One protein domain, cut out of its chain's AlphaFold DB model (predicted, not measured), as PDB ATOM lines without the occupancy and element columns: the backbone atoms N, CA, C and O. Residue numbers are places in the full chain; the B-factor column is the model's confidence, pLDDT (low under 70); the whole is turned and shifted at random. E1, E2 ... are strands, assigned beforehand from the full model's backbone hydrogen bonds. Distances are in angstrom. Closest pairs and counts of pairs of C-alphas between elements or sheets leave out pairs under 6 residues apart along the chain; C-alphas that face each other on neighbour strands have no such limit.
ATOM      1  N   VAL A 231     181.215 235.245 155.852       79.62
ATOM      2  CA  VAL A 231     182.080 235.066 154.685       79.62
ATOM      3  C   VAL A 231     182.338 236.414 154.022       79.62
ATOM      4  O   VAL A 231     181.483 237.298 153.997       79.62
ATOM      5  N   GLN A 232     183.550 236.584 153.494       82.38
ATOM      6  CA  GLN A 232     183.944 237.754 152.720       82.38
ATOM      7  C   GLN A 232     183.942 237.419 151.223       82.38
ATOM      8  O   GLN A 232     184.778 236.643 150.765       82.38
ATOM      9  N   TYR A 233     183.057 238.057 150.464       84.25
ATOM     10  CA  TYR A 233     182.995 237.986 149.006       84.25
ATOM     11  C   TYR A 233     183.618 239.236 148.378       84.25
ATOM     12  O   TYR A 233     183.422 240.353 148.866       84.25
ATOM     13  N   VAL A 234     184.379 239.042 147.300       83.50
ATOM     14  CA  VAL A 234     185.105 240.107 146.594       83.50
ATOM     15  C   VAL A 234     184.755 240.052 145.113       83.50
ATOM     16  O   VAL A 234     184.965 239.022 144.479       83.50
ATOM     17  N   VAL A 235     184.283 241.168 144.559       82.81
ATOM     18  CA  VAL A 235     184.157 241.358 143.106       82.81
ATOM     19  C   VAL A 235     185.256 242.308 142.658       82.81
ATOM     20  O   VAL A 235     185.409 243.403 143.209       82.81
ATOM     21  N   ASN A 236     186.026 241.887 141.658       83.81
ATOM     22  CA  ASN A 236     187.120 242.674 141.102       83.81
ATOM     23  C   ASN A 236     186.646 243.471 139.885       83.81
ATOM     24  O   ASN A 236     186.047 242.922 138.967       83.81
ATOM     25  N   GLY A 237     186.944 244.768 139.880       77.06
ATOM     26  CA  GLY A 237     186.820 245.637 138.716       77.06
ATOM     27  C   GLY A 237     188.162 245.834 138.009       77.06
ATOM     28  O   GLY A 237     189.179 245.239 138.367       77.06
ATOM     29  N   SER A 238     188.184 246.729 137.022       77.44
ATOM     30  CA  SER A 238     189.366 247.014 136.195       77.44
ATOM     31  C   SER A 238     190.553 247.622 136.956       77.44
ATOM     32  O   SER A 238     191.687 247.509 136.498       77.44
ATOM     33  N   SER A 239     190.320 248.255 138.110       81.38
ATOM     34  CA  SER A 239     191.343 248.927 138.926       81.38
ATOM     35  C   SER A 239     191.523 248.330 140.329       81.38
ATOM     36  O   SER A 239     192.152 248.952 141.186       81.38
ATOM     37  N   GLY A 240     190.986 247.129 140.576       80.50
ATOM     38  CA  GLY A 240     191.023 246.454 141.877       80.50
ATOM     39  C   GLY A 240     189.634 246.050 142.385       80.50
ATOM     40  O   GLY A 240     188.662 246.125 141.629       80.50
ATOM     41  N   PRO A 241     189.511 245.606 143.651       81.69
ATOM     42  CA  PRO A 241     188.231 245.187 144.215       81.69
ATOM     43  C   PRO A 241     187.238 246.352 144.205       81.69
ATOM     44  O   PRO A 241     187.513 247.427 144.741       81.69
ATOM     45  N   CYS A 242     186.085 246.135 143.580       81.75
ATOM     46  CA  CYS A 242     185.042 247.143 143.417       81.75
ATOM     47  C   CYS A 242     183.848 246.912 144.354       81.75
ATOM     48  O   CYS A 242     183.158 247.867 144.708       81.75
ATOM     49  N   LEU A 243     183.656 245.674 144.821       85.38
ATOM     50  CA  LEU A 243     182.696 245.317 145.862       85.38
ATOM     51  C   LEU A 243     183.353 244.368 146.863       85.38
ATOM     52  O   LEU A 243     184.008 243.395 146.487       85.38
ATOM     53  N   LEU A 244     183.133 244.653 148.142       83.81
ATOM     54  CA  LEU A 244     183.531 243.815 149.262       83.81
ATOM     55  C   LEU A 244     182.310 243.596 150.154       83.81
ATOM     56  O   LEU A 244     181.846 244.537 150.796       83.81
ATOM     57  N   ALA A 245     181.806 242.367 150.214       82.25
ATOM     58  CA  ALA A 245     180.656 242.010 151.039       82.25
ATOM     59  C   ALA A 245     181.087 241.030 152.134       82.25
ATOM     60  O   ALA A 245     181.509 239.918 151.836       82.25
ATOM     61  N   LYS A 246     180.993 241.441 153.403       80.94
ATOM     62  CA  LYS A 246     181.205 240.570 154.571       80.94
ATOM     63  C   LYS A 246     179.855 240.229 155.182       80.94
ATOM     64  O   LYS A 246     179.288 241.063 155.881       80.94
ATOM     65  N   VAL A 247     179.333 239.044 154.887       82.75
ATOM     66  CA  VAL A 247     177.968 238.637 155.250       82.75
ATOM     67  C   VAL A 247     177.936 237.168 155.665       82.75
ATOM     68  O   VAL A 247     178.686 236.355 155.134       82.75
ATOM     69  N   GLY A 248     177.080 236.828 156.627       81.25
ATOM     70  CA  GLY A 248     176.730 235.440 156.928       81.25
ATOM     71  C   GLY A 248     175.434 235.086 156.210       81.25
ATOM     72  O   GLY A 248     174.428 235.760 156.411       81.25
ATOM     73  N   LEU A 249     175.463 234.064 155.357       82.75
ATOM     74  CA  LEU A 249     174.318 233.657 154.543       82.75
ATOM     75  C   LEU A 249     173.824 232.274 154.981       82.75
ATOM     76  O   LEU A 249     174.586 231.306 154.979       82.75
ATOM     77  N   GLN A 250     172.542 232.188 155.333       78.62
ATOM     78  CA  GLN A 250     171.855 230.951 155.696       78.62
ATOM     79  C   GLN A 250     170.561 230.843 154.897       78.62
ATOM     80  O   GLN A 250     169.751 231.768 154.895       78.62
ATOM     81  N   MET A 251     170.368 229.705 154.245       75.00
ATOM     82  CA  MET A 251     169.156 229.383 153.506       75.00
ATOM     83  C   MET A 251     168.280 228.493 154.357       75.00
ATOM     84  O   MET A 251     168.768 227.515 154.924       75.00
ATOM     85  N   ASN A 252     166.991 228.811 154.421       75.44
ATOM     86  CA  ASN A 252     166.004 227.996 155.106       75.44
ATOM     87  C   ASN A 252     164.969 227.471 154.106       75.44
ATOM     88  O   ASN A 252     163.910 228.061 153.883       75.44
ATOM     89  N   VAL A 253     165.289 226.340 153.482       69.94
ATOM     90  CA  VAL A 253     164.433 225.763 152.452       69.94
ATOM     91  C   VAL A 253     163.366 224.901 153.104       69.94
ATOM     92  O   VAL A 253     163.670 223.898 153.739       69.94
ATOM     93  N   THR A 254     162.098 225.262 152.967       63.88
ATOM     94  CA  THR A 254     161.012 224.351 153.370       63.88
ATOM     95  C   THR A 254     160.800 223.362 152.224       63.88
ATOM     96  O   THR A 254     161.051 223.730 151.097       63.88
ATOM     97  N   TYR A 255     160.382 222.116 152.436       61.03
ATOM     98  CA  TYR A 255     160.030 221.206 151.335       61.03
ATOM     99  C   TYR A 255     158.958 220.207 151.735       61.03
ATOM    100  O   TYR A 255     158.829 219.886 152.907       61.03
ATOM    101  N   ILE A 256     158.178 219.691 150.785       65.44
ATOM    102  CA  ILE A 256     157.210 218.628 151.084       65.44
ATOM    103  C   ILE A 256     157.935 217.280 151.006       65.44
ATOM    104  O   ILE A 256     158.506 216.919 149.977       65.44
ATOM    105  N   THR A 257     157.956 216.537 152.112       64.38
ATOM    106  CA  THR A 257     158.517 215.186 152.170       64.38
ATOM    107  C   THR A 257     157.620 214.203 151.418       64.38
ATOM    108  O   THR A 257     156.446 214.471 151.165       64.38
ATOM    109  N   LYS A 258     158.150 213.016 151.090       61.94
ATOM    110  CA  LYS A 258     157.387 211.955 150.400       61.94
ATOM    111  C   LYS A 258     156.096 211.550 151.131       61.94
ATOM    112  O   LYS A 258     155.176 211.063 150.488       61.94
ATOM    113  N   ASP A 259     156.019 211.818 152.433       76.25
ATOM    114  CA  ASP A 259     154.861 211.527 153.283       76.25
ATOM    115  C   ASP A 259     153.857 212.697 153.366       76.25
ATOM    116  O   ASP A 259     152.978 212.700 154.227       76.25
ATOM    117  N   GLY A 260     154.002 213.724 152.520       62.69
ATOM    118  CA  GLY A 260     153.099 214.879 152.460       62.69
ATOM    119  C   GLY A 260     153.250 215.874 153.616       62.69
ATOM    120  O   GLY A 260     152.360 216.691 153.837       62.69
ATOM    121  N   LYS A 261     154.353 215.813 154.373       65.44
ATOM    122  CA  LYS A 261     154.639 216.726 155.494       65.44
ATOM    123  C   LYS A 261     155.638 217.798 155.077       65.44
ATOM    124  O   LYS A 261     156.492 217.549 154.237       65.44
ATOM    125  N   ASN A 262     155.600 218.955 155.729       64.19
ATOM    126  CA  ASN A 262     156.630 219.974 155.545       64.19
ATOM    127  C   ASN A 262     157.908 219.555 156.288       64.19
ATOM    128  O   ASN A 262     157.926 219.460 157.513       64.19
ATOM    129  N   GLY A 263     158.961 219.278 155.533       64.81
ATOM    130  CA  GLY A 263     160.344 219.248 155.980       64.81
ATOM    131  C   GLY A 263     160.986 220.626 155.851       64.81
ATOM    132  O   GLY A 263     160.484 221.521 155.169       64.81
ATOM    133  N   THR A 264     162.112 220.805 156.521       61.56
ATOM    134  CA  THR A 264     162.885 222.043 156.473       61.56
ATOM    135  C   THR A 264     164.357 221.679 156.376       61.56
ATOM    136  O   THR A 264     164.843 220.841 157.133       61.56
ATOM    137  N   TYR A 265     165.053 222.277 155.419       67.81
ATOM    138  CA  TYR A 265     166.468 222.103 155.160       67.81
ATOM    139  C   TYR A 265     167.164 223.451 155.308       67.81
ATOM    140  O   TYR A 265     167.043 224.336 154.460       67.81
ATOM    141  N   VAL A 266     167.889 223.600 156.414       70.50
ATOM    142  CA  VAL A 266     168.698 224.785 156.683       70.50
ATOM    143  C   VAL A 266     170.133 224.494 156.276       70.50
ATOM    144  O   VAL A 266     170.720 223.518 156.744       70.50
ATOM    145  N   PHE A 267     170.715 225.340 155.433       72.44
ATOM    146  CA  PHE A 267     172.125 225.237 155.071       72.44
ATOM    147  C   PHE A 267     172.773 226.612 154.946       72.44
ATOM    148  O   PHE A 267     172.148 227.582 154.528       72.44
ATOM    149  N   ASN A 268     174.048 226.692 155.313       77.38
ATOM    150  CA  ASN A 268     174.830 227.916 155.193       77.38
ATOM    151  C   ASN A 268     175.483 227.988 153.810       77.38
ATOM    152  O   ASN A 268     175.963 226.974 153.300       77.38
ATOM    153  N   ILE A 269     175.542 229.183 153.228       75.25
ATOM    154  CA  ILE A 269     176.371 229.440 152.047       75.25
ATOM    155  C   ILE A 269     177.769 229.766 152.565       75.25
ATOM    156  O   ILE A 269     178.010 230.845 153.105       75.25
ATOM    157  N   ASP A 270     178.672 228.798 152.466       67.00
ATOM    158  CA  ASP A 270     180.050 228.952 152.917       67.00
ATOM    159  C   ASP A 270     180.946 229.568 151.821       67.00
ATOM    160  O   ASP A 270     180.483 230.013 150.772       67.00
ATOM    161  N   SER A 271     182.249 229.678 152.084       62.47
ATOM    162  CA  SER A 271     183.218 230.171 151.100       62.47
ATOM    163  C   SER A 271     183.788 229.068 150.201       62.47
ATOM    164  O   SER A 271     184.611 229.355 149.332       62.47
ATOM    165  N   LYS A 272     183.464 227.794 150.448       62.09
ATOM    166  CA  LYS A 272     184.113 226.642 149.816       62.09
ATOM    167  C   LYS A 272     183.212 226.090 148.714       62.09
ATOM    168  O   LYS A 272     182.197 225.467 148.971       62.09
ATOM    169  N   GLY A 273     183.625 226.273 147.463       61.81
ATOM    170  CA  GLY A 273     182.857 225.777 146.312       61.81
ATOM    171  C   GLY A 273     181.737 226.712 145.852       61.81
ATOM    172  O   GLY A 273     180.942 226.325 145.002       61.81
ATOM    173  N   VAL A 274     181.705 227.947 146.363       78.31
ATOM    174  CA  VAL A 274     180.858 229.022 145.841       78.31
ATOM    175  C   VAL A 274     181.635 229.805 144.790       78.31
ATOM    176  O   VAL A 274     182.677 230.390 145.090       78.31
ATOM    177  N   ALA A 275     181.131 229.832 143.559       82.19
ATOM    178  CA  ALA A 275     181.645 230.707 142.519       82.19
ATOM    179  C   ALA A 275     181.067 232.115 142.701       82.19
ATOM    180  O   ALA A 275     179.852 232.299 142.824       82.19
ATOM    181  N   VAL A 276     181.975 233.087 142.749       85.88
ATOM    182  CA  VAL A 276     181.689 234.507 142.953       85.88
ATOM    183  C   VAL A 276     181.902 235.227 141.633       85.88
ATOM    184  O   VAL A 276     182.993 235.161 141.069       85.88
ATOM    185  N   ASP A 277     180.881 235.931 141.167       85.56
ATOM    186  CA  ASP A 277     180.955 236.817 140.010       85.56
ATOM    187  C   ASP A 277     180.255 238.143 140.332       85.56
ATOM    188  O   ASP A 277     179.609 238.298 141.373       85.56
ATOM    189  N   GLY A 278     180.404 239.138 139.473       85.62
ATOM    190  CA  GLY A 278     179.792 240.432 139.684       85.62
ATOM    191  C   GLY A 278     180.253 241.481 138.698       85.62
ATOM    192  O   GLY A 278     181.205 241.312 137.941       85.62
ATOM    193  N   ASN A 279     179.589 242.624 138.756       80.75
ATOM    194  CA  ASN A 279     180.064 243.822 138.089       80.75
ATOM    195  C   ASN A 279     179.929 245.010 139.030       80.75
ATOM    196  O   ASN A 279     179.148 244.991 139.979       80.75
ATOM    197  N   CYS A 280     180.702 246.050 138.759       81.44
ATOM    198  CA  CYS A 280     180.515 247.329 139.412       81.44
ATOM    199  C   CYS A 280     180.534 248.425 138.361       81.44
ATOM    200  O   CYS A 280     181.373 248.437 137.458       81.44
ATOM    201  N   THR A 281     179.627 249.373 138.520       83.00
ATOM    202  CA  THR A 281     179.623 250.646 137.816       83.00
ATOM    203  C   THR A 281     179.893 251.770 138.820       83.00
ATOM    204  O   THR A 281     180.197 251.538 139.991       83.00
ATOM    205  N   ASN A 282     179.783 253.023 138.379       78.75
ATOM    206  CA  ASN A 282     179.949 254.173 139.268       78.75
ATOM    207  C   ASN A 282     178.837 254.293 140.323       78.75
ATOM    208  O   ASN A 282     179.050 254.934 141.353       78.75
ATOM    209  N   THR A 283     177.666 253.713 140.065       78.12
ATOM    210  CA  THR A 283     176.468 253.865 140.903       78.12
ATOM    211  C   THR A 283     175.836 252.540 141.305       78.12
ATOM    212  O   THR A 283     174.966 252.543 142.170       78.12
ATOM    213  N   THR A 284     176.261 251.418 140.729       79.31
ATOM    214  CA  THR A 284     175.725 250.090 141.039       79.31
ATOM    215  C   THR A 284     176.834 249.073 141.255       79.31
ATOM    216  O   THR A 284     177.934 249.217 140.724       79.31
ATOM    217  N   ALA A 285     176.543 248.031 142.022       82.56
ATOM    218  CA  ALA A 285     177.363 246.833 142.093       82.56
ATOM    219  C   ALA A 285     176.464 245.599 142.161       82.56
ATOM    220  O   ALA A 285     175.414 245.636 142.797       82.56
ATOM    221  N   SER A 286     176.885 244.509 141.538       78.62
ATOM    222  CA  SER A 286     176.197 243.223 141.567       78.62
ATOM    223  C   SER A 286     177.129 242.161 142.133       78.62
ATOM    224  O   SER A 286     178.306 242.117 141.778       78.62
ATOM    225  N   LEU A 287     176.596 241.309 143.004       86.50
ATOM    226  CA  LEU A 287     177.248 240.111 143.524       86.50
ATOM    227  C   LEU A 287     176.420 238.895 143.118       86.50
ATOM    228  O   LEU A 287     175.277 238.752 143.551       86.50
ATOM    229  N   PHE A 288     177.017 238.019 142.322       85.19
ATOM    230  CA  PHE A 288     176.465 236.735 141.926       85.19
ATOM    231  C   PHE A 288     177.190 235.631 142.696       85.19
ATOM    232  O   PHE A 288     178.410 235.499 142.601       85.19
ATOM    233  N   LEU A 289     176.447 234.841 143.467       85.94
ATOM    234  CA  LEU A 289     176.960 233.659 144.155       85.94
ATOM    235  C   LEU A 289     176.318 232.422 143.542       85.94
ATOM    236  O   LEU A 289     175.097 232.351 143.419       85.94
ATOM    237  N   SER A 290     177.130 231.439 143.174       77.81
ATOM    238  CA  SER A 290     176.647 230.178 142.609       77.81
ATOM    239  C   SER A 290     177.260 228.981 143.326       77.81
ATOM    240  O   SER A 290     178.474 228.897 143.482       77.81
ATOM    241  N   SER A 291     176.410 228.070 143.799       75.06
ATOM    242  CA  SER A 291     176.809 226.856 144.518       75.06
ATOM    243  C   SER A 291     175.865 225.709 144.173       75.06
ATOM    244  O   SER A 291     174.705 225.691 144.590       75.06
ATOM    245  N   GLY A 292     176.334 224.762 143.357       70.88
ATOM    246  CA  GLY A 292     175.486 223.697 142.817       70.88
ATOM    247  C   GLY A 292     174.312 224.265 142.010       70.88
ATOM    248  O   GLY A 292     174.524 224.946 141.012       70.88
ATOM    249  N   SER A 293     173.082 223.991 142.451       59.53
ATOM    250  CA  SER A 293     171.843 224.508 141.841       59.53
ATOM    251  C   SER A 293     171.372 225.852 142.417       59.53
ATOM    252  O   SER A 293     170.347 226.375 141.985       59.53
ATOM    253  N   VAL A 294     172.076 226.400 143.411       67.44
ATOM    254  CA  VAL A 294     171.707 227.656 144.074       67.44
ATOM    255  C   VAL A 294     172.408 228.818 143.377       67.44
ATOM    256  O   VAL A 294     173.638 228.861 143.335       67.44
ATOM    257  N   HIS A 295     171.625 229.777 142.879       77.19
ATOM    258  CA  HIS A 295     172.110 231.024 142.289       77.19
ATOM    259  C   HIS A 295     171.513 232.214 143.039       77.19
ATOM    260  O   HIS A 295     170.294 232.371 143.087       77.19
ATOM    261  N   LEU A 296     172.370 233.045 143.629       80.88
ATOM    262  CA  LEU A 296     171.978 234.233 144.384       80.88
ATOM    263  C   LEU A 296     172.517 235.474 143.702       80.88
ATOM    264  O   LEU A 296     173.694 235.532 143.356       80.88
ATOM    265  N   THR A 297     171.661 236.480 143.584       81.25
ATOM    266  CA  THR A 297     172.005 237.769 142.995       81.25
ATOM    267  C   THR A 297     171.692 238.866 143.994       81.25
ATOM    268  O   THR A 297     170.542 239.036 144.394       81.25
ATOM    269  N   PHE A 298     172.706 239.641 144.363       83.56
ATOM    270  CA  PHE A 298     172.560 240.836 145.186       83.56
ATOM    271  C   PHE A 298     172.915 242.054 144.348       83.56
ATOM    272  O   PHE A 298     174.021 242.137 143.819       83.56
ATOM    273  N   ASN A 299     171.992 243.006 144.251       79.75
ATOM    274  CA  ASN A 299     172.212 244.264 143.549       79.75
ATOM    275  C   ASN A 299     172.254 245.410 144.558       79.75
ATOM    276  O   ASN A 299     171.348 245.579 145.373       79.75
ATOM    277  N   PHE A 300     173.312 246.204 144.484       80.25
ATOM    278  CA  PHE A 300     173.570 247.355 145.330       80.25
ATOM    279  C   PHE A 300     173.507 248.616 144.477       80.25
ATOM    280  O   PHE A 300     174.108 248.672 143.405       80.25
ATOM    281  N   THR A 301     172.837 249.649 144.983       77.94
ATOM    282  CA  THR A 301     172.747 250.956 144.324       77.94
ATOM    283  C   THR A 301     173.226 252.037 145.280       77.94
ATOM    284  O   THR A 301     172.793 252.108 146.431       77.94
ATOM    285  N   LEU A 302     174.124 252.899 144.810       75.12
ATOM    286  CA  LEU A 302     174.615 254.047 145.556       75.12
ATOM    287  C   LEU A 302     173.579 255.178 145.499       75.12
ATOM    288  O   LEU A 302     173.433 255.849 144.476       75.12
TER     289      LEU A 302
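AT A GLANCE: This is residues 231 to 302 of the 330 residues of the protein "Lysosomal-associated membrane protein 1" of Xenopus tropicalis (UniProt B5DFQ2). A small sandwich of two sheets, the hairpin E1 and E2 over part of the three-stranded sheet E5, E6 and E7 with the strands crossed, has a long two-stranded arm, the hairpin E3 and E4, reaching away from it. E2 runs on into E3 and so leads from the sandwich into the arm; E7 lies beyond the part of its sheet that E1 and E2 cover. The printed part has 72 residues with no named helix and seven named strands, E1 to E7 in order along the chain, and the class is all strand. The sheets, E1 - E2, E3 - E4 and E5 - E6 - E7, are all antiparallel. The whole is loose, with a radius of gyration of the C-alphas of 15.5 A, and spans 54 by 24 by 18 A, the arm making the length.

HOW THE PARTS SIT: E1, residues 231 to 237, and E2, residues 240 to 248, form a hairpin at 160 degrees, with N 233 and O 245 within hydrogen-bond range at 2.8 A. E2 runs on into E3, residues 250 to 256, across a break of 1 residue, at 57 degrees. E3 forms a hairpin with E4, residues 262 to 268, at 159 degrees, where N 253 and O 265 are 2.8 A apart. E5, residues 275 to 280, E6, residues 284 to 291, and E7, residues 294 to 301, form a meander, each strand the antiparallel neighbour of the one before. N 277 and O 288 are 2.9 A apart across E5 and E6, and N 287 and O 298 are 2.8 A apart across E6 and E7. E5 and E7 are the edge strands. This sheet and the sheet E1 E2 form a sandwich, two sheets face to face, with facing parts 8.7 A centre to centre and strands at 57 degrees. The closest C-alphas of E1 and E5 are those of Val 235 and Gly 278, 5.6 A apart. E7 is apart from E1 and from E2. E3 is apart from E1, E5, E6 and E7.

IN THESE COORDINATES: E1 begins at C-alpha 231, (182.080, 235.066, 154.685). E2 and E6 are each 23.5 A long from first to last C-alpha, E7 23.3 A, E4 19.9 A, E1 and E3 19.7 A each, and E5 16.9 A. E3 ends at C-alpha 256, (157.210, 218.628, 151.084), and E7 at C-alpha 301, (172.747, 250.956, 144.324).

THE WHOLE: The two C-alphas farthest apart, those of Ser 239 and Asp 259, are 54.2 A apart. The printed part has no cut. No link is long; that from E4 to E5, 6 residues, is short and the others are tight. The mean pLDDT of the printed part is 76.2, with residues 253 to 258, 260 to 265, 270 to 273 and 293 to 294 under 70.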